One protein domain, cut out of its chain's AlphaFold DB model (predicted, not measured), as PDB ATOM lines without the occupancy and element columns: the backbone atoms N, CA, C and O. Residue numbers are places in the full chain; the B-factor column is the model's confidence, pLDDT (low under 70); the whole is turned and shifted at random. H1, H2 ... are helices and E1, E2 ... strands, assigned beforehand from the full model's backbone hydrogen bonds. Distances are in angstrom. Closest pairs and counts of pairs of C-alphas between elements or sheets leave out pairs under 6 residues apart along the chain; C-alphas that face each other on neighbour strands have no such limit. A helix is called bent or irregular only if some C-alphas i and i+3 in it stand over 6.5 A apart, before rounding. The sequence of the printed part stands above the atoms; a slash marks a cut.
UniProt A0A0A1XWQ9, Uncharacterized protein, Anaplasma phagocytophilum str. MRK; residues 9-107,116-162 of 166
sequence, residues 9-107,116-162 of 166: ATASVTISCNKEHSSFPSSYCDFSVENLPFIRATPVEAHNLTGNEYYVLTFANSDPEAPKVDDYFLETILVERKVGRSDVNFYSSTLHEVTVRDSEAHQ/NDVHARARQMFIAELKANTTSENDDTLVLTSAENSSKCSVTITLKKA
ATOM      1  N   ALA A   9     -17.455 -38.337 -30.151       89.31
ATOM      2  CA  ALA A   9     -18.288 -39.287 -29.426       89.31
ATOM      3  C   ALA A   9     -18.293 -40.670 -30.071       89.31
ATOM      4  O   ALA A   9     -18.320 -41.671 -29.357       89.31
ATOM      5  N   THR A  10     -18.298 -40.735 -31.405       92.44
ATOM      6  CA  THR A  10     -18.376 -42.013 -32.114       92.44
ATOM      7  C   THR A  10     -17.508 -42.072 -33.363       92.44
ATOM      8  O   THR A  10     -17.189 -41.046 -33.972       92.44
ATOM      9  N   ALA A  11     -17.159 -43.297 -33.754       92.75
ATOM     10  CA  ALA A  11     -16.516 -43.619 -35.018       92.75
ATOM     11  C   ALA A  11     -17.330 -44.668 -35.793       92.75
ATOM     12  O   ALA A  11     -17.819 -45.640 -35.221       92.75
ATOM     13  N   SER A  12     -17.443 -44.491 -37.104       92.25
ATOM     14  CA  SER A  12     -17.982 -45.492 -38.030       92.25
ATOM     15  C   SER A  12     -16.939 -45.800 -39.093       92.25
ATOM     16  O   SER A  12     -16.263 -44.887 -39.566       92.25
ATOM     17  N   VAL A  13     -16.815 -47.060 -39.496       90.00
ATOM     18  CA  VAL A  13     -15.831 -47.505 -40.489       90.00
ATOM     19  C   VAL A  13     -16.552 -48.243 -41.596       90.00
ATOM     20  O   VAL A  13     -17.337 -49.151 -41.345       90.00
ATOM     21  N   THR A  14     -16.249 -47.861 -42.831       88.25
ATOM     22  CA  THR A  14     -16.716 -48.551 -44.029       88.25
ATOM     23  C   THR A  14     -15.528 -48.900 -44.901       88.25
ATOM     24  O   THR A  14     -14.624 -48.088 -45.121       88.25
ATOM     25  N   ILE A  15     -15.529 -50.130 -45.396       83.06
ATOM     26  CA  ILE A  15     -14.508 -50.640 -46.295       83.06
ATOM     27  C   ILE A  15     -15.166 -50.942 -47.635       83.06
ATOM     28  O   ILE A  15     -16.173 -51.638 -47.707       83.06
ATOM     29  N   SER A  16     -14.574 -50.436 -48.714       79.19
ATOM     30  CA  SER A  16     -14.988 -50.764 -50.077       79.19
ATOM     31  C   SER A  16     -13.795 -51.262 -50.871       79.19
ATOM     32  O   SER A  16     -12.809 -50.547 -51.033       79.19
ATOM     33  N   CYS A  17     -13.893 -52.477 -51.403       75.88
ATOM     34  CA  CYS A  17     -12.844 -53.112 -52.190       75.88
ATOM     35  C   CYS A  17     -13.326 -53.433 -53.594       75.88
ATOM     36  O   CYS A  17     -14.303 -54.152 -53.786       75.88
ATOM     37  N   ASN A  18     -12.584 -52.954 -54.590       69.62
ATOM     38  CA  ASN A  18     -12.938 -53.161 -55.989       69.62
ATOM     39  C   ASN A  18     -12.306 -54.433 -56.578       69.62
ATOM     40  O   ASN A  18     -12.765 -54.890 -57.625       69.62
ATOM     41  N   LYS A  19     -11.252 -54.990 -55.952       64.38
ATOM     42  CA  LYS A  19     -10.607 -56.288 -56.265       64.38
ATOM     43  C   LYS A  19      -9.864 -56.820 -55.033       64.38
ATOM     44  O   LYS A  19      -9.478 -56.030 -54.181       64.38
ATOM     45  N   GLU A  20      -9.604 -58.127 -54.984       60.56
ATOM     46  CA  GLU A  20      -8.742 -58.729 -53.954       60.56
ATOM     47  C   GLU A  20      -7.298 -58.206 -54.046       60.56
ATOM     48  O   GLU A  20      -6.759 -58.019 -55.145       60.56
ATOM     49  N   HIS A  21      -6.662 -57.992 -52.891       61.81
ATOM     50  CA  HIS A  21      -5.260 -57.589 -52.783       61.81
ATOM     51  C   HIS A  21      -4.572 -58.364 -51.651       61.81
ATOM     52  O   HIS A  21      -5.190 -58.685 -50.647       61.81
ATOM     53  N   SER A  22      -3.278 -58.660 -51.767       59.31
ATOM     54  CA  SER A  22      -2.558 -59.451 -50.751       59.31
ATOM     55  C   SER A  22      -2.514 -58.773 -49.376       59.31
ATOM     56  O   SER A  22      -2.601 -59.445 -48.355       59.31
ATOM     57  N   SER A  23      -2.431 -57.440 -49.348       55.78
ATOM     58  CA  SER A  23      -2.537 -56.630 -48.121       55.78
ATOM     59  C   SER A  23      -3.978 -56.427 -47.643       55.78
ATOM     60  O   SER A  23      -4.183 -55.810 -46.605       55.78
ATOM     61  N   PHE A  24      -4.964 -56.897 -48.412       62.09
ATOM     62  CA  PHE A  24      -6.387 -56.768 -48.120       62.09
ATOM     63  C   PHE A  24      -7.135 -58.058 -48.509       62.09
ATOM     64  O   PHE A  24      -7.755 -58.123 -49.578       62.09
ATOM     65  N   PRO A  25      -7.031 -59.123 -47.689       62.38
ATOM     66  CA  PRO A  25      -7.770 -60.357 -47.929       62.38
ATOM     67  C   PRO A  25      -9.268 -60.074 -48.094       62.38
ATOM     68  O   PRO A  25      -9.814 -59.211 -47.409       62.38
ATOM     69  N   SER A  26      -9.954 -60.817 -48.966       61.75
ATOM     70  CA  SER A  26     -11.393 -60.627 -49.215       61.75
ATOM     71  C   SER A  26     -12.261 -60.753 -47.962       61.75
ATOM     72  O   SER A  26     -13.333 -60.160 -47.900       61.75
ATOM     73  N   SER A  27     -11.760 -61.440 -46.933       65.19
ATOM     74  CA  SER A  27     -12.351 -61.523 -45.593       65.19
ATOM     75  C   SER A  27     -12.370 -60.204 -44.813       65.19
ATOM     76  O   SER A  27     -12.631 -60.224 -43.620       65.19
ATOM     77  N   TYR A  28     -11.974 -59.086 -45.404       69.88
ATOM     78  CA  TYR A  28     -12.120 -57.771 -44.790       69.88
ATOM     79  C   TYR A  28     -13.035 -56.853 -45.607       69.88
ATOM     80  O   TYR A  28     -13.281 -55.720 -45.212       69.88
ATOM     81  N   CYS A  29     -13.527 -57.309 -46.763       70.44
ATOM     82  CA  CYS A  29     -14.434 -56.529 -47.607       70.44
ATOM     83  C   CYS A  29     -15.858 -56.461 -47.036       70.44
ATOM     84  O   CYS A  29     -16.628 -55.592 -47.428       70.44
ATOM     85  N   ASP A  30     -16.216 -57.396 -46.155       72.44
ATOM     86  CA  ASP A  30     -17.475 -57.445 -45.404       72.44
ATOM     87  C   ASP A  30     -17.459 -56.545 -44.160       72.44
ATOM     88  O   ASP A  30     -18.473 -56.394 -43.482       72.44
ATOM     89  N   PHE A  31     -16.311 -55.946 -43.862       74.06
ATOM     90  CA  PHE A  31     -16.090 -55.216 -42.637       74.06
ATOM     91  C   PHE A  31     -16.752 -53.834 -42.688       74.06
ATOM     92  O   PHE A  31     -16.359 -52.943 -43.448       74.06
ATOM     93  N   SER A  32     -17.756 -53.651 -41.839       80.25
ATOM     94  CA  SER A  32     -18.431 -52.377 -41.632       80.25
ATOM     95  C   SER A  32     -18.861 -52.283 -40.182       80.25
ATOM     96  O   SER A  32     -19.423 -53.227 -39.632       80.25
ATOM     97  N   VAL A  33     -18.628 -51.128 -39.574       87.44
ATOM     98  CA  VAL A  33     -19.039 -50.850 -38.202       87.44
ATOM     99  C   VAL A  33     -19.630 -49.458 -38.131       87.44
ATOM    100  O   VAL A  33     -19.154 -48.525 -38.784       87.44
ATOM    101  N   GLU A  34     -20.662 -49.302 -37.319       90.62
ATOM    102  CA  GLU A  34     -21.327 -48.023 -37.144       90.62
ATOM    103  C   GLU A  34     -21.349 -47.633 -35.673       90.62
ATOM    104  O   GLU A  34     -21.669 -48.443 -34.807       90.62
ATOM    105  N   ASN A  35     -21.071 -46.357 -35.410       90.88
ATOM    106  CA  ASN A  35     -21.280 -45.714 -34.119       90.88
ATOM    107  C   ASN A  35     -20.533 -46.367 -32.941       90.88
ATOM    108  O   ASN A  35     -21.071 -46.424 -31.834       90.88
ATOM    109  N   LEU A  36     -19.289 -46.809 -33.143       91.25
ATOM    110  CA  LEU A  36     -18.434 -47.236 -32.037       91.25
ATOM    111  C   LEU A  36     -18.236 -46.078 -31.066       91.25
ATOM    112  O   LEU A  36     -17.785 -45.016 -31.501       91.25
ATOM    113  N   PRO A  37     -18.542 -46.253 -29.775       91.81
ATOM    114  CA  PRO A  37     -18.394 -45.186 -28.808       91.81
ATOM    115  C   PRO A  37     -16.919 -44.929 -28.499       91.81
ATOM    116  O   PRO A  37     -16.084 -45.837 -28.479       91.81
ATOM    117  N   PHE A  38     -16.605 -43.661 -28.259       91.31
ATOM    118  CA  PHE A  38     -15.296 -43.230 -27.798       91.31
ATOM    119  C   PHE A  38     -15.016 -43.771 -26.394       91.31
ATOM    120  O   PHE A  38     -15.833 -43.630 -25.485       91.31
ATOM    121  N   ILE A  39     -13.835 -44.364 -26.218       90.12
ATOM    122  CA  ILE A  39     -13.367 -44.899 -24.937       90.12
ATOM    123  C   ILE A  39     -12.369 -43.938 -24.301       90.12
ATOM    124  O   ILE A  39     -12.525 -43.544 -23.146       90.12
ATOM    125  N   ARG A  40     -11.306 -43.584 -25.036       89.50
ATOM    126  CA  ARG A  40     -10.215 -42.756 -24.507       89.50
ATOM    127  C   ARG A  40      -9.330 -42.154 -25.587       89.50
ATOM    128  O   ARG A  40      -9.169 -42.718 -26.669       89.50
ATOM    129  N   ALA A  41      -8.661 -41.063 -25.218       88.81
ATOM    130  CA  ALA A  41      -7.502 -40.520 -25.912       88.81
ATOM    131  C   ALA A  41      -6.264 -40.730 -25.032       88.81
ATOM    132  O   ALA A  41      -6.175 -40.172 -23.939       88.81
ATOM    133  N   THR A  42      -5.317 -41.544 -25.496       88.75
ATOM    134  CA  THR A  42      -4.090 -41.854 -24.744       88.75
ATOM    135  C   THR A  42      -2.904 -41.146 -25.391       88.75
ATOM    136  O   THR A  42      -2.709 -41.317 -26.597       88.75
ATOM    137  N   PRO A  43      -2.108 -40.355 -24.651       86.81
ATOM    138  CA  PRO A  43      -0.888 -39.780 -25.197       86.81
ATOM    139  C   PRO A  43       0.117 -40.895 -25.508       86.81
ATOM    140  O   PRO A  43       0.311 -41.813 -24.714       86.81
ATOM    141  N   VAL A  44       0.770 -40.800 -26.660       85.19
ATOM    142  CA  VAL A  44       1.919 -41.635 -27.015       85.19
ATOM    143  C   VAL A  44       3.170 -40.855 -26.640       85.19
ATOM    144  O   VAL A  44       3.254 -39.659 -26.932       85.19
ATOM    145  N   GLU A  45       4.123 -41.505 -25.967       75.19
ATOM    146  CA  GLU A  45       5.371 -40.856 -25.559       75.19
ATOM    147  C   GLU A  45       6.005 -40.116 -26.741       75.19
ATOM    148  O   GLU A  45       6.206 -40.674 -27.823       75.19
ATOM    149  N   ALA A  46       6.280 -38.826 -26.540       60.16
ATOM    150  CA  ALA A  46       6.794 -37.975 -27.596       60.16
ATOM    151  C   ALA A  46       8.157 -38.493 -28.062       60.16
ATOM    152  O   ALA A  46       9.094 -38.652 -27.276       60.16
ATOM    153  N   HIS A  47       8.314 -38.664 -29.374       55.12
ATOM    154  CA  HIS A  47       9.652 -38.707 -29.937       55.12
ATOM    155  C   HIS A  47      10.279 -37.322 -29.712       55.12
ATOM    156  O   HIS A  47       9.896 -36.350 -30.361       55.12
ATOM    157  N   ASN A  48      11.253 -37.232 -28.796       55.97
ATOM    158  CA  ASN A  48      11.938 -36.002 -28.345       55.97
ATOM    159  C   ASN A  48      12.576 -35.128 -29.456       55.97
ATOM    160  O   ASN A  48      13.232 -34.134 -29.160       55.97
ATOM    161  N   LEU A  49      12.428 -35.495 -30.729       59.25
ATOM    162  CA  LEU A  49      13.080 -34.876 -31.879       59.25
ATOM    163  C   LEU A  49      12.164 -33.945 -32.689       59.25
ATOM    164  O   LEU A  49      12.684 -33.075 -33.383       59.25
ATOM    165  N   THR A  50      10.833 -34.092 -32.628       68.06
ATOM    166  CA  THR A  50       9.915 -33.363 -33.535       68.06
ATOM    167  C   THR A  50       9.157 -32.212 -32.874       68.06
ATOM    168  O   THR A  50       8.705 -31.306 -33.572       68.06
ATOM    169  N   GLY A  51       9.031 -32.211 -31.541       72.00
ATOM    170  CA  GLY A  51       8.204 -31.232 -30.822       72.00
ATOM    171  C   GLY A  51       6.700 -31.379 -31.093       72.00
ATOM    172  O   GLY A  51       5.945 -30.432 -30.868       72.00
ATOM    173  N   ASN A  52       6.277 -32.543 -31.597       80.12
ATOM    174  CA  ASN A  52       4.879 -32.894 -31.821       80.12
ATOM    175  C   ASN A  52       4.367 -33.786 -30.684       80.12
ATOM    176  O   ASN A  52       5.117 -34.573 -30.106       80.12
ATOM    177  N   GLU A  53       3.078 -33.669 -30.389       84.00
ATOM    178  CA  GLU A  53       2.351 -34.571 -29.502       84.00
ATOM    179  C   GLU A  53       1.613 -35.607 -30.343       84.00
ATOM    180  O   GLU A  53       1.002 -35.265 -31.359       84.00
ATOM    181  N   TYR A  54       1.635 -36.860 -29.903       86.44
ATOM    182  CA  TYR A  54       0.907 -37.943 -30.547       86.44
ATOM    183  C   TYR A  54      -0.133 -38.500 -29.582       86.44
ATOM    184  O   TYR A  54       0.131 -38.652 -28.391       86.44
ATOM    185  N   TYR A  55      -1.311 -38.812 -30.103       88.00
ATOM    186  CA  TYR A  55      -2.424 -39.366 -29.344       88.00
ATOM    187  C   TYR A  55      -3.010 -40.558 -30.089       88.00
ATOM    188  O   TYR A  55      -3.121 -40.543 -31.313       88.00
ATOM    189  N   VAL A  56      -3.420 -41.575 -29.339       90.56
ATOM    190  CA  VAL A  56      -4.230 -42.683 -29.846       90.56
ATOM    191  C   VAL A  56      -5.659 -42.490 -29.366       90.56
ATOM    192  O   VAL A  56      -5.920 -42.526 -28.160       90.56
ATOM    193  N   LEU A  57      -6.577 -42.289 -30.307       91.81
ATOM    194  CA  LEU A  57      -8.015 -42.285 -30.048       91.81
ATOM    195  C   LEU A  57      -8.529 -43.718 -30.143       91.81
ATOM    196  O   LEU A  57      -8.236 -44.399 -31.117       91.81
ATOM    197  N   THR A  58      -9.260 -44.175 -29.133       91.94
ATOM    198  CA  THR A  58      -9.762 -45.552 -29.006       91.94
ATOM    199  C   THR A  58     -11.287 -45.531 -29.041       91.94
ATOM    200  O   THR A  58     -11.894 -44.852 -28.213       91.94
ATOM    201  N   PHE A  59     -11.892 -46.295 -29.951       92.31
ATOM    202  CA  PHE A  59     -13.341 -46.474 -30.069       92.31
ATOM    203  C   PHE A  59     -13.679 -47.960 -30.032       92.31
ATOM    204  O   PHE A  59     -13.125 -48.718 -30.823       92.31
ATOM    205  N   ALA A  60     -14.571 -48.390 -29.143       90.25
ATOM    206  CA  ALA A  60     -14.893 -49.806 -29.002       90.25
ATOM    207  C   ALA A  60     -16.321 -50.033 -28.520       90.25
ATOM    208  O   ALA A  60     -16.848 -49.235 -27.758       90.25
ATOM    209  N   ASN A  61     -16.950 -51.131 -28.935       87.44
ATOM    210  CA  ASN A  61     -18.318 -51.469 -28.518       87.44
ATOM    211  C   ASN A  61     -18.417 -52.030 -27.086       87.44
ATOM    212  O   ASN A  61     -19.512 -52.123 -26.532       87.44
ATOM    213  N   SER A  62     -17.287 -52.369 -26.474       78.50
ATOM    214  CA  SER A  62     -17.176 -52.724 -25.064       78.50
ATOM    215  C   SER A  62     -15.815 -52.306 -24.516       78.50
ATOM    216  O   SER A  62     -14.936 -51.856 -25.254       78.50
ATOM    217  N   ASP A  63     -15.668 -52.380 -23.194       72.94
ATOM    218  CA  ASP A  63     -14.442 -51.973 -22.519       72.94
ATOM    219  C   ASP A  63     -13.268 -52.884 -22.937       72.94
ATOM    220  O   ASP A  63     -13.317 -54.088 -22.668       72.94
ATOM    221  N   PRO A  64     -12.204 -52.339 -23.562       66.62
ATOM    222  CA  PRO A  64     -11.024 -53.111 -23.952       66.62
ATOM    223  C   PRO A  64     -10.293 -53.759 -22.764       66.62
ATOM    224  O   PRO A  64      -9.574 -54.738 -22.955       66.62
ATOM    225  N   GLU A  65     -10.430 -53.213 -21.552       68.00
ATOM    226  CA  GLU A  65      -9.750 -53.707 -20.347       68.00
ATOM    227  C   GLU A  65     -10.586 -54.736 -19.575       68.00
ATOM    228  O   GLU A  65     -10.051 -55.489 -18.759       68.00
ATOM    229  N   ALA A  66     -11.885 -54.810 -19.867       65.75
ATOM    230  CA  ALA A  66     -12.822 -55.760 -19.284       65.75
ATOM    231  C   ALA A  66     -13.717 -56.375 -20.378       65.75
ATOM    232  O   ALA A  66     -14.940 -56.183 -20.352       65.75
ATOM    233  N   PRO A  67     -13.124 -57.104 -21.346       59.75
ATOM    234  CA  PRO A  67     -13.861 -57.631 -22.483       59.75
ATOM    235  C   PRO A  67     -14.929 -58.608 -21.992       59.75
ATOM    236  O   PRO A  67     -14.637 -59.577 -21.285       59.75
ATOM    237  N   LYS A  68     -16.183 -58.342 -22.356       58.19
ATOM    238  CA  LYS A  68     -17.254 -59.332 -22.231       58.19
ATOM    239  C   LYS A  68     -17.221 -60.239 -23.458       58.19
ATOM    240  O   LYS A  68     -16.725 -59.851 -24.512       58.19
ATOM    241  N   VAL A  69     -17.717 -61.460 -23.286       53.66
ATOM    242  CA  VAL A  69     -18.073 -62.318 -24.422       53.66
ATOM    243  C   VAL A  69     -19.216 -61.620 -25.164       53.66
ATOM    244  O   VAL A  69     -19.972 -60.902 -24.511       53.66
ATOM    245  N   ASP A  70     -19.282 -61.815 -26.481       57.97
ATOM    246  CA  ASP A  70     -20.170 -61.170 -27.465       57.97
ATOM    247  C   ASP A  70     -19.435 -60.054 -28.233       57.97
ATOM    248  O   ASP A  70     -19.039 -59.041 -27.664       57.97
ATOM    249  N   ASP A  71     -19.184 -60.321 -29.522       63.53
ATOM    250  CA  ASP A  71     -18.546 -59.484 -30.550       63.53
ATOM    251  C   ASP A  71     -17.813 -58.239 -30.045       63.53
ATOM    252  O   ASP A  71     -18.410 -57.186 -29.857       63.53
ATOM    253  N   TYR A  72     -16.495 -58.326 -29.885       75.62
ATOM    254  CA  TYR A  72     -15.666 -57.185 -29.516       75.62
ATOM    255  C   TYR A  72     -15.096 -56.518 -30.764       75.62
ATOM    256  O   TYR A  72     -14.454 -57.161 -31.595       75.62
ATOM    257  N   PHE A  73     -15.289 -55.210 -30.879       84.19
ATOM    258  CA  PHE A  73     -14.707 -54.411 -31.945       84.19
ATOM    259  C   PHE A  73     -13.979 -53.214 -31.352       84.19
ATOM    260  O   PHE A  73     -14.561 -52.470 -30.564       84.19
ATOM    261  N   LEU A  74     -12.741 -52.988 -31.795       86.19
ATOM    262  CA  LEU A  74     -11.911 -51.845 -31.439       86.19
ATOM    263  C   LEU A  74     -11.312 -51.186 -32.688       86.19
ATOM    264  O   LEU A  74     -10.674 -51.845 -33.504       86.19
ATOM    265  N   GLU A  75     -11.449 -49.869 -32.783       89.25
ATOM    266  CA  GLU A  75     -10.738 -49.013 -33.732       89.25
ATOM    267  C   GLU A  75      -9.801 -48.069 -32.974       89.25
ATOM    268  O   GLU A  75     -10.205 -47.405 -32.012       89.25
ATOM    269  N   THR A  76      -8.552 -47.980 -33.427       91.12
ATOM    270  CA  THR A  76      -7.572 -47.041 -32.871       91.12
ATOM    271  C   THR A  76      -7.010 -46.127 -33.941       91.12
ATOM    272  O   THR A  76      -6.444 -46.621 -34.912       91.12
ATOM    273  N   ILE A  77      -7.074 -44.815 -33.727       90.50
ATOM    274  CA  ILE A  77      -6.593 -43.810 -34.681       90.50
ATOM    275  C   ILE A  77      -5.387 -43.088 -34.093       90.50
ATOM    276  O   ILE A  77      -5.479 -42.509 -33.007       90.50
ATOM    277  N   LEU A  78      -4.268 -43.094 -34.820       89.75
ATOM    278  CA  LEU A  78      -3.073 -42.340 -34.458       89.75
ATOM    279  C   LEU A  78      -3.164 -40.917 -34.999       89.75
ATOM    280  O   LEU A  78      -3.283 -40.681 -36.205       89.75
ATOM    281  N   VAL A  79      -3.045 -39.974 -34.079       87.88
ATOM    282  CA  VAL A  79      -3.208 -38.554 -34.326       87.88
ATOM    283  C   VAL A  79      -1.957 -37.812 -33.890       87.88
ATOM    284  O   VAL A  79      -1.396 -38.094 -32.837       87.88
ATOM    285  N   GLU A  80      -1.530 -36.841 -34.683       86.06
ATOM    286  CA  GLU A  80      -0.454 -35.919 -34.341       86.06
ATOM    287  C   GLU A  80      -0.999 -34.507 -34.220       86.06
ATOM    288  O   GLU A  80      -1.811 -34.044 -35.027       86.06
ATOM    289  N   ARG A  81      -0.459 -33.790 -33.247       80.31
ATOM    290  CA  ARG A  81      -0.695 -32.376 -33.046       80.31
ATOM    291  C   ARG A  81       0.631 -31.658 -32.871       80.31
ATOM    292  O   ARG A  81       1.477 -32.059 -32.075       80.31
ATOM    293  N   LYS A  82       0.791 -30.530 -33.556       80.38
ATOM    294  CA  LYS A  82       1.930 -29.644 -33.310       80.38
ATOM    295  C   LYS A  82       1.669 -28.781 -32.077       80.38
ATOM    296  O   LYS A  82       0.644 -28.100 -32.004       80.38
ATOM    297  N   VAL A  83       2.613 -28.759 -31.134       75.25
ATOM    298  CA  VAL A  83       2.502 -27.942 -29.915       75.25
ATOM    299  C   VAL A  83       2.272 -26.472 -30.285       75.25
ATOM    300  O   VAL A  83       2.979 -25.899 -31.116       75.25
ATOM    301  N   GLY A  84       1.245 -25.864 -29.684       69.25
ATOM    302  CA  GLY A  84       0.864 -24.472 -29.939       69.25
ATOM    303  C   GLY A  84       0.084 -24.228 -31.237       69.25
ATOM    304  O   GLY A  84      -0.194 -23.071 -31.547       69.25
ATOM    305  N   ARG A  85      -0.293 -25.274 -31.989       68.88
ATOM    306  CA  ARG A  85      -1.218 -25.179 -33.130       68.88
ATOM    307  C   ARG A  85      -2.512 -25.959 -32.884       68.88
ATOM    308  O   ARG A  85      -2.563 -26.897 -32.083       68.88
ATOM    309  N   SER A  86      -3.570 -25.525 -33.565       66.19
ATOM    310  CA  SER A  86      -4.861 -26.218 -33.639       66.19
ATOM    311  C   SER A  86      -4.886 -27.309 -34.707       66.19
ATOM    312  O   SER A  86      -5.778 -28.145 -34.677       66.19
ATOM    313  N   ASP A  87      -3.932 -27.291 -35.640       69.50
ATOM    314  CA  ASP A  87      -3.878 -28.251 -36.740       69.50
ATOM    315  C   ASP A  87      -3.603 -29.662 -36.210       69.50
ATOM    316  O   ASP A  87      -2.689 -29.877 -35.403       69.50
ATOM    317  N   VAL A  88      -4.396 -30.612 -36.697       77.06
ATOM    318  CA  VAL A  88      -4.340 -32.026 -36.336       77.06
ATOM    319  C   VAL A  88      -4.148 -32.846 -37.606       77.06
ATOM    320  O   VAL A  88      -4.866 -32.649 -38.585       77.06
ATOM    321  N   ASN A  89      -3.207 -33.787 -37.568       82.19
ATOM    322  CA  ASN A  89      -2.970 -34.744 -38.645       82.19
ATOM    323  C   ASN A  89      -3.354 -36.153 -38.188       82.19
ATOM    324  O   ASN A  89      -3.026 -36.561 -37.075       82.19
ATOM    325  N   PHE A  90      -3.996 -36.914 -39.068       85.00
ATOM    326  CA  PHE A  90      -4.360 -38.310 -38.837       85.00
ATOM    327  C   PHE A  90      -3.400 -39.185 -39.638       85.00
ATOM    328  O   PHE A  90      -3.280 -39.002 -40.842       85.00
ATOM    329  N   TYR A  91      -2.685 -40.097 -38.987       83.00
ATOM    330  CA  TYR A  91      -1.613 -40.856 -39.638       83.00
ATOM    331  C   TYR A  91      -2.054 -42.240 -40.061       83.00
ATOM    332  O   TYR A  91      -1.805 -42.659 -41.191       83.00
ATOM    333  N   SER A  92      -2.678 -42.964 -39.146       85.94
ATOM    334  CA  SER A  92      -3.002 -44.365 -39.344       85.94
ATOM    335  C   SER A  92      -4.179 -44.784 -38.485       85.94
ATOM    336  O   SER A  92      -4.542 -44.100 -37.524       85.94
ATOM    337  N   SER A  93      -4.744 -45.931 -38.845       88.44
ATOM    338  CA  SER A  93      -5.749 -46.625 -38.061       88.44
ATOM    339  C   SER A  93      -5.399 -48.086 -37.861       88.44
ATOM    340  O   SER A  93      -4.660 -48.670 -38.657       88.44
ATOM    341  N   THR A  94      -5.943 -48.685 -36.808       88.62
ATOM    342  CA  THR A  94      -5.908 -50.132 -36.600       88.62
ATOM    343  C   THR A  94      -7.271 -50.633 -36.166       88.62
ATOM    344  O   THR A  94      -7.714 -50.337 -35.057       88.62
ATOM    345  N   LEU A  95      -7.854 -51.463 -37.023       86.62
ATOM    346  CA  LEU A  95      -9.121 -52.136 -36.804       86.62
ATOM    347  C   LEU A  95      -8.868 -53.501 -36.178       86.62
ATOM    348  O   LEU A  95      -8.018 -54.251 -36.665       86.62
ATOM    349  N   HIS A  96      -9.622 -53.835 -35.142       84.31
ATOM    350  CA  HIS A  96      -9.575 -55.124 -34.473       84.31
ATOM    351  C   HIS A  96     -10.999 -55.624 -34.232       84.31
ATOM    352  O   HIS A  96     -11.756 -55.019 -33.482       84.31
ATOM    353  N   GLU A  97     -11.351 -56.741 -34.859       79.38
ATOM    354  CA  GLU A  97     -12.611 -57.448 -34.633       79.38
ATOM    355  C   GLU A  97     -12.311 -58.797 -33.986       79.38
ATOM    356  O   GLU A  97     -11.434 -59.530 -34.443       79.38
ATOM    357  N   VAL A  98     -13.054 -59.123 -32.935       75.31
ATOM    358  CA  VAL A  98     -13.059 -60.421 -32.270       75.31
ATOM    359  C   VAL A  98     -14.504 -60.896 -32.205       75.31
ATOM    360  O   VAL A  98     -15.266 -60.493 -31.331       75.31
ATOM    361  N   THR A  99     -14.882 -61.762 -33.140       67.88
ATOM    362  CA  THR A  99     -16.212 -62.383 -33.159       67.88
ATOM    363  C   THR A  99     -16.183 -63.669 -32.339       67.88
ATOM    364  O   THR A  99     -15.324 -64.533 -32.566       67.88
ATOM    365  N   VAL A 100     -17.146 -63.830 -31.436       61.66
ATOM    366  CA  VAL A 100     -17.415 -65.095 -30.740       61.66
ATOM    367  C   VAL A 100     -18.741 -65.635 -31.264       61.66
ATOM    368  O   VAL A 100     -19.742 -64.937 -31.246       61.66
ATOM    369  N   ARG A 101     -18.773 -66.869 -31.781       53.03
ATOM    370  CA  ARG A 101     -20.020 -67.441 -32.314       53.03
ATOM    371  C   ARG A 101     -20.970 -67.850 -31.181       53.03
ATOM    372  O   ARG A 101     -20.675 -68.801 -30.457       53.03
ATOM    373  N   ASP A 102     -22.158 -67.244 -31.142       46.16
ATOM    374  CA  ASP A 102     -23.276 -67.606 -30.242       46.16
ATOM    375  C   ASP A 102     -23.605 -69.110 -30.234       46.16
ATOM    376  O   ASP A 102     -23.972 -69.678 -29.206       46.16
ATOM    377  N   SER A 103     -23.438 -69.802 -31.368       47.69
ATOM    378  CA  SER A 103     -23.731 -71.240 -31.481       47.69
ATOM    379  C   SER A 103     -22.784 -72.151 -30.681       47.69
ATOM    380  O   SER A 103     -23.061 -73.344 -30.556       47.69
ATOM    381  N   GLU A 104     -21.672 -71.613 -30.174       47.44
ATOM    382  CA  GLU A 104     -20.636 -72.337 -29.422       47.44
ATOM    383  C   GLU A 104     -20.520 -71.838 -27.966       47.44
ATOM    384  O   GLU A 104     -20.072 -72.588 -27.102       47.44
ATOM    385  N   ALA A 105     -21.016 -70.633 -27.654       44.91
ATOM    386  CA  ALA A 105     -21.008 -70.069 -26.298       44.91
ATOM    387  C   ALA A 105     -21.903 -70.845 -25.305       44.91
ATOM    388  O   ALA A 105     -21.587 -70.932 -24.120       44.91
ATOM    389  N   HIS A 106     -22.984 -71.469 -25.789       44.09
ATOM    390  CA  HIS A 106     -23.942 -72.218 -24.963       44.09
ATOM    391  C   HIS A 106     -23.679 -73.732 -24.862       44.09
ATOM    392  O   HIS A 106     -24.443 -74.435 -24.204       44.09
ATOM    393  N   GLN A 107     -22.623 -74.273 -25.486       44.66
ATOM    394  CA  GLN A 107     -22.314 -75.713 -25.381       44.66
ATOM    395  C   GLN A 107     -21.496 -76.082 -24.132       44.66
ATOM    396  O   GLN A 107     -21.342 -77.265 -23.831       44.66
ATOM    397  N   ASN A 116     -12.100 -74.207 -22.963       42.12
ATOM    398  CA  ASN A 116     -11.348 -73.062 -23.486       42.12
ATOM    399  C   ASN A 116     -11.501 -72.888 -25.019       42.12
ATOM    400  O   ASN A 116     -10.673 -72.227 -25.640       42.12
ATOM    401  N   ASP A 117     -12.516 -73.494 -25.640       43.97
ATOM    402  CA  ASP A 117     -12.686 -73.593 -27.095       43.97
ATOM    403  C   ASP A 117     -13.856 -72.730 -27.591       43.97
ATOM    404  O   ASP A 117     -14.593 -73.073 -28.512       43.97
ATOM    405  N   VAL A 118     -13.996 -71.538 -27.012       48.84
ATOM    406  CA  VAL A 118     -14.624 -70.441 -27.744       48.84
ATOM    407  C   VAL A 118     -13.670 -70.093 -28.886       48.84
ATOM    408  O   VAL A 118     -12.639 -69.455 -28.664       48.84
ATOM    409  N   HIS A 119     -13.967 -70.536 -30.110       52.41
ATOM    410  CA  HIS A 119     -13.169 -70.202 -31.289       52.41
ATOM    411  C   HIS A 119     -13.334 -68.715 -31.641       52.41
ATOM    412  O   HIS A 119     -14.057 -68.342 -32.567       52.41
ATOM    413  N   ALA A 120     -12.651 -67.849 -30.893       56.72
ATOM    414  CA  ALA A 120     -12.565 -66.427 -31.170       56.72
ATOM    415  C   ALA A 120     -11.941 -66.219 -32.557       56.72
ATOM    416  O   ALA A 120     -10.805 -66.626 -32.822       56.72
ATOM    417  N   ARG A 121     -12.682 -65.585 -33.467       62.81
ATOM    418  CA  ARG A 121     -12.136 -65.136 -34.749       62.81
ATOM    419  C   ARG A 121     -11.625 -63.722 -34.567       62.81
ATOM    420  O   ARG A 121     -12.410 -62.785 -34.614       62.81
ATOM    421  N   ALA A 122     -10.318 -63.590 -34.364       72.06
ATOM    422  CA  ALA A 122      -9.656 -62.296 -34.318       72.06
ATOM    423  C   ALA A 122      -9.170 -61.898 -35.718       72.06
ATOM    424  O   ALA A 122      -8.468 -62.665 -36.386       72.06
ATOM    425  N   ARG A 123      -9.533 -60.697 -36.163       76.06
ATOM    426  CA  ARG A 123      -9.026 -60.066 -37.383       76.06
ATOM    427  C   ARG A 123      -8.437 -58.710 -37.018       76.06
ATOM    428  O   ARG A 123      -9.055 -57.955 -36.275       76.06
ATOM    429  N   GLN A 124      -7.259 -58.399 -37.553       80.19
ATOM    430  CA  GLN A 124      -6.597 -57.117 -37.327       80.19
ATOM    431  C   GLN A 124      -6.135 -56.521 -38.653       80.19
ATOM    432  O   GLN A 124      -5.475 -57.191 -39.448       80.19
ATOM    433  N   MET A 125      -6.442 -55.244 -38.865       80.06
ATOM    434  CA  MET A 125      -6.039 -54.510 -40.056       80.06
ATOM    435  C   MET A 125      -5.371 -53.194 -39.695       80.06
ATOM    436  O   MET A 125      -5.938 -52.390 -38.967       80.06
ATOM    437  N   PHE A 126      -4.197 -52.955 -40.277       83.75
ATOM    438  CA  PHE A 126      -3.509 -51.673 -40.204       83.75
ATOM    439  C   PHE A 126      -3.766 -50.847 -41.466       83.75
ATOM    440  O   PHE A 126      -3.594 -51.334 -42.586       83.75
ATOM    441  N   ILE A 127      -4.132 -49.584 -41.279       83.25
ATOM    442  CA  ILE A 127      -4.406 -48.619 -42.341       83.25
ATOM    443  C   ILE A 127      -3.408 -47.478 -42.196       83.25
ATOM    444  O   ILE A 127      -3.416 -46.773 -41.192       83.25
ATOM    445  N   ALA A 128      -2.552 -47.288 -43.195       81.56
ATOM    446  CA  ALA A 128      -1.615 -46.171 -43.238       81.56
ATOM    447  C   ALA A 128      -2.195 -44.976 -44.007       81.56
ATOM    448  O   ALA A 128      -3.071 -45.140 -44.855       81.56
ATOM    449  N   GLU A 129      -1.633 -43.795 -43.750       82.06
ATOM    450  CA  GLU A 129      -1.834 -42.564 -44.519       82.06
ATOM    451  C   GLU A 129      -3.298 -42.114 -44.596       82.06
ATOM    452  O   GLU A 129      -3.883 -41.974 -45.673       82.06
ATOM    453  N   LEU A 130      -3.906 -41.863 -43.438       84.75
ATOM    454  CA  LEU A 130      -5.236 -41.261 -43.382       84.75
ATOM    455  C   LEU A 130      -5.196 -39.803 -43.860       84.75
ATOM    456  O   LEU A 130      -4.339 -39.013 -43.474       84.75
ATOM    457  N   LYS A 131      -6.160 -39.417 -44.694       84.44
ATOM    458  CA  LYS A 131      -6.367 -38.030 -45.117       84.44
ATOM    459  C   LYS A 131      -7.736 -37.563 -44.665       84.44
ATOM    460  O   LYS A 131      -8.740 -38.208 -44.957       84.44
ATOM    461  N   ALA A 132      -7.767 -36.434 -43.966       81.25
ATOM    462  CA  ALA A 132      -9.007 -35.762 -43.622       81.25
ATOM    463  C   ALA A 132      -9.603 -35.105 -44.872       81.25
ATOM    464  O   ALA A 132      -8.994 -34.209 -45.458       81.25
ATOM    465  N   ASN A 133     -10.802 -35.531 -45.258       73.19
ATOM    466  CA  ASN A 133     -11.598 -34.841 -46.261       73.19
ATOM    467  C   ASN A 133     -12.432 -33.784 -45.545       73.19
ATOM    468  O   ASN A 133     -13.410 -34.087 -44.868       73.19
ATOM    469  N   THR A 134     -12.053 -32.521 -45.707       58.56
ATOM    470  CA  THR A 134     -12.753 -31.370 -45.116       58.56
ATOM    471  C   THR A 134     -14.039 -31.004 -45.869       58.56
ATOM    472  O   THR A 134     -14.509 -29.878 -45.769       58.56
ATOM    473  N   THR A 135     -14.598 -31.914 -46.675       50.28
ATOM    474  CA  THR A 135     -15.735 -31.631 -47.565       50.28
ATOM    475  C   THR A 135     -17.097 -31.647 -46.872       50.28
ATOM    476  O   THR A 135     -18.092 -31.345 -47.524       50.28
ATOM    477  N   SER A 136     -17.190 -31.993 -45.585       48.12
ATOM    478  CA  SER A 136     -18.448 -31.879 -44.844       48.12
ATOM    479  C   SER A 136     -18.544 -30.514 -44.169       48.12
ATOM    480  O   SER A 136     -18.030 -30.325 -43.075       48.12
ATOM    481  N   GLU A 137     -19.286 -29.590 -44.780       45.62
ATOM    482  CA  GLU A 137     -19.794 -28.347 -44.166       45.62
ATOM    483  C   GLU A 137     -20.793 -28.602 -43.004       45.62
ATOM    484  O   GLU A 137     -21.622 -27.756 -42.685       45.62
ATOM    485  N   ASN A 138     -20.733 -29.774 -42.362       54.38
ATOM    486  CA  ASN A 138     -21.390 -30.060 -41.092       54.38
ATOM    487  C   ASN A 138     -20.294 -30.116 -40.024       54.38
ATOM    488  O   ASN A 138     -19.548 -31.094 -39.966       54.38
ATOM    489  N   ASP A 139     -20.223 -29.082 -39.183       66.00
ATOM    490  CA  ASP A 139     -19.160 -28.828 -38.189       66.00
ATOM    491  C   ASP A 139     -18.910 -29.973 -37.175       66.00
ATOM    492  O   ASP A 139     -17.887 -30.000 -36.472       66.00
ATOM    493  N   ASP A 140     -19.811 -30.956 -37.139       78.75
ATOM    494  CA  ASP A 140     -19.825 -32.059 -36.180       78.75
ATOM    495  C   ASP A 140     -19.301 -33.387 -36.735       78.75
ATOM    496  O   ASP A 140     -19.233 -34.371 -35.998       78.75
ATOM    497  N   THR A 141     -18.964 -33.468 -38.025       83.69
ATOM    498  CA  THR A 141     -18.488 -34.714 -38.647       83.69
ATOM    499  C   THR A 141     -17.155 -34.509 -39.352       83.69
ATOM    500  O   THR A 141     -16.970 -33.546 -40.090       83.69
ATOM    501  N   LEU A 142     -16.230 -35.443 -39.143       86.50
ATOM    502  CA  LEU A 142     -14.939 -35.499 -39.811       86.50
ATOM    503  C   LEU A 142     -14.808 -36.831 -40.544       86.50
ATOM    504  O   LEU A 142     -14.884 -37.894 -39.932       86.50
ATOM    505  N   VAL A 143     -14.576 -36.773 -41.853       88.00
ATOM    506  CA  VAL A 143     -14.382 -37.965 -42.682       88.00
ATOM    507  C   VAL A 143     -12.897 -38.134 -42.979       88.00
ATOM    508  O   VAL A 143     -12.265 -37.258 -43.568       88.00
ATOM    509  N   LEU A 144     -12.338 -39.272 -42.583       87.38
ATOM    510  CA  LEU A 144     -10.975 -39.688 -42.879       87.38
ATOM    511  C   LEU A 144     -11.026 -40.788 -43.933       87.38
ATOM    512  O   LEU A 144     -11.702 -41.797 -43.762       87.38
ATOM    513  N   THR A 145     -10.285 -40.618 -45.015       85.81
ATOM    514  CA  THR A 145     -10.134 -41.651 -46.042       85.81
ATOM    515  C   THR A 145      -8.691 -42.103 -46.091       85.81
ATOM    516  O   THR A 145      -7.789 -41.264 -46.093       85.81
ATOM    517  N   SER A 146      -8.458 -43.413 -46.165       81.81
ATOM    518  CA  SER A 146      -7.133 -43.935 -46.501       81.81
ATOM    519  C   SER A 146      -6.693 -43.341 -47.840       81.81
ATOM    520  O   SER A 146      -7.453 -43.411 -48.812       81.81
ATOM    521  N   ALA A 147      -5.492 -42.766 -47.913       65.75
ATOM    522  CA  ALA A 147      -4.900 -42.408 -49.195       65.75
ATOM    523  C   ALA A 147      -4.868 -43.655 -50.091       65.75
ATOM    524  O   ALA A 147      -4.664 -44.756 -49.579       65.75
ATOM    525  N   GLU A 148      -5.122 -43.489 -51.397       53.53
ATOM    526  CA  GLU A 148      -5.078 -44.563 -52.396       53.53
ATOM    527  C   GLU A 148      -3.761 -45.342 -52.285       53.53
ATOM    528  O   GLU A 148      -2.761 -45.026 -52.927       53.53
ATOM    529  N   ASN A 149      -3.763 -46.392 -51.472       49.84
ATOM    530  CA  ASN A 149      -2.769 -47.427 -51.575       49.84
ATOM    531  C   ASN A 149      -3.053 -48.183 -52.874       49.84
ATOM    532  O   ASN A 149      -4.189 -48.285 -53.346       49.84
ATOM    533  N   SER A 150      -2.008 -48.770 -53.436       51.50
ATOM    534  CA  SER A 150      -2.013 -49.656 -54.608       51.50
ATOM    535  C   SER A 150      -3.007 -50.840 -54.547       51.50
ATOM    536  O   SER A 150      -3.093 -51.630 -55.490       51.50
ATOM    537  N   SER A 151      -3.781 -50.960 -53.464       56.97
ATOM    538  CA  SER A 151      -4.613 -52.081 -53.047       56.97
ATOM    539  C   SER A 151      -6.063 -52.080 -53.541       56.97
ATOM    540  O   SER A 151      -6.773 -53.033 -53.243       56.97
ATOM    541  N   LYS A 152      -6.534 -51.095 -54.327       65.62
ATOM    542  CA  LYS A 152      -7.924 -51.052 -54.866       65.62
ATOM    543  C   LYS A 152      -9.031 -51.143 -53.795       65.62
ATOM    544  O   LYS A 152     -10.186 -51.400 -54.143       65.62
ATOM    545  N   CYS A 153      -8.681 -50.920 -52.532       72.00
ATOM    546  CA  CYS A 153      -9.578 -50.863 -51.389       72.00
ATOM    547  C   CYS A 153      -9.481 -49.477 -50.758       72.00
ATOM    548  O   CYS A 153      -8.381 -48.965 -50.554       72.00
ATOM    549  N   SER A 154     -10.627 -48.880 -50.459       80.06
ATOM    550  CA  SER A 154     -10.751 -47.606 -49.761       80.06
ATOM    551  C   SER A 154     -11.376 -47.845 -48.396       80.06
ATOM    552  O   SER A 154     -12.473 -48.407 -48.319       80.06
ATOM    553  N   VAL A 155     -10.710 -47.386 -47.338       83.88
ATOM    554  CA  VAL A 155     -11.298 -47.328 -45.999       83.88
ATOM    555  C   VAL A 155     -11.736 -45.899 -45.722       83.88
ATOM    556  O   VAL A 155     -10.955 -44.960 -45.886       83.88
ATOM    557  N   THR A 156     -12.989 -45.747 -45.306       89.25
ATOM    558  CA  THR A 156     -13.562 -44.472 -44.881       89.25
ATOM    559  C   THR A 156     -13.953 -44.574 -43.416       89.25
ATOM    560  O   THR A 156     -14.803 -45.384 -43.048       89.25
ATOM    561  N   ILE A 157     -13.334 -43.737 -42.589       90.31
ATOM    562  CA  ILE A 157     -13.609 -43.599 -41.162       90.31
ATOM    563  C   ILE A 157     -14.347 -42.278 -40.967       90.31
ATOM    564  O   ILE A 157     -13.868 -41.223 -41.371       90.31
ATOM    565  N   THR A 158     -15.514 -42.322 -40.344       91.69
ATOM    566  CA  THR A 158     -16.311 -41.139 -40.022       91.69
ATOM    567  C   THR A 158     -16.284 -40.930 -38.520       91.69
ATOM    568  O   THR A 158     -16.793 -41.765 -37.779       91.69
ATOM    569  N   LEU A 159     -15.702 -39.821 -38.075       90.19
ATOM    570  CA  LEU A 159     -15.710 -39.394 -36.682       90.19
ATOM    571  C   LEU A 159     -16.823 -38.378 -36.475       90.19
ATOM    572  O   LEU A 159     -16.908 -37.390 -37.205       90.19
ATOM    573  N   LYS A 160     -17.660 -38.604 -35.468       90.00
ATOM    574  CA  LYS A 160     -18.763 -37.709 -35.128       90.00
ATOM    575  C   LYS A 160     -18.553 -37.123 -33.744       90.00
ATOM    576  O   LYS A 160     -18.225 -37.848 -32.803       90.00
ATOM    577  N   LYS A 161     -18.760 -35.814 -33.616       87.00
ATOM    578  CA  LYS A 161     -18.714 -35.131 -32.330       87.00
ATOM    579  C   LYS A 161     -19.946 -35.425 -31.471       87.00
ATOM    580  O   LYS A 161     -21.017 -35.743 -31.993       87.00
ATOM    581  N   ALA A 162     -19.798 -35.324 -30.154       80.69
ATOM    582  CA  ALA A 162     -20.923 -35.302 -29.233       80.69
ATOM    583  C   ALA A 162     -21.822 -34.113 -29.590       80.69
ATOM    584  O   ALA A 162     -21.345 -32.985 -29.702       80.69
TER     585      ALA A 162
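This is residues 9 to 107 and 116 to 162 of the 166 residues of an uncharacterized protein of Anaplasma phagocytophilum str. MRK (UniProt A0A0A1XWQ9). One long antiparallel sheet is folded over into two leaves whose strands cross: E3, E4, E5 and E6 face E1, E9, E8 and E7, and the sharply bent E2 is the hinge. At the other side of this sandwich, E6 runs on into E7 from one leaf to the other; the E3 to E6 leaf makes the long axis, with H1 at one end of it. The printed part has 146 residues and is mostly strand, with nine named strands and one named helix in the order E1 E2 E3 E4 E5 H1 E6 E7 E8 E9. The sheet order is E6 E5 E4 E3 E2 E1 E9 E8 E7. It is compact, with a radius of gyration of the C-alphas of 16.7 A, yet elongated, spanning 56 by 37 by 34 A.

E1, residues 9 to 17, forms a hairpin with E2, residues 32 to 44, which bends by 86 degrees at residue 35; N 11 and O 36 are 2.9 A apart. E2 and E3, residues 52 to 60, are a hairpin, with N 56 and O 42 at 2.8 A. E2 is staggered, pairing with E1 over residues 32 to 37 and with E3 over 38 to 44. E4, residues 72 to 82, and E5, residues 88 to 99, continue this meander, each strand the antiparallel neighbour of the one before; N 57 and O 77 are 2.9 A apart, N 94 and O 76 2.8 A. E5 bends by 57 degrees at residue 91. H1, residues 102 to 105, is not on the sheet; it is too short for an O i to N i+4 pair, and its one O i to N i+3 pair is within hydrogen-bond range. E6, residues 121 to 128, is an edge strand beside E5, with N 125 and O 95 at 2.9 A. It runs on at 69 degrees into E7, residues 130 to 133, the other edge strand. The closest C-alphas of E5 and E7, those of Tyr 91 and Leu 130, are 5.2 A apart. E7, E8, residues 141 to 146, and E9, residues 153 to 161, form a second meander of two hairpins; N 131 and O 145 are 2.8 A apart, as are N 144 and O 157. E9 is antiparallel to E1 at 166 degrees, with N 156 and O 14 at 2.9 A.

E1 begins at C-alpha 9 (-18.288, -39.287, -29.426) and is 27.2 A long; E2 is 27.3 A, E3 26.2 A, E4 32.9 A, E5 32.8 A, E6 23.3 A and E9 26.3 A. E9 ends at C-alpha 161 (-18.714, -35.131, -32.330).

The C-alphas farthest apart, of Gly 84 and Gln 107, are 56.4 A apart. Residues 108 to 115 are not printed; C-alphas 107 and 116 are 11.4 A apart across the cut. The links E1 to E2 and E3 to E4 are long. The mean pLDDT of the printed part is 74.4; 55 residues are under 70, among them 18 to 28 and 99 to 107.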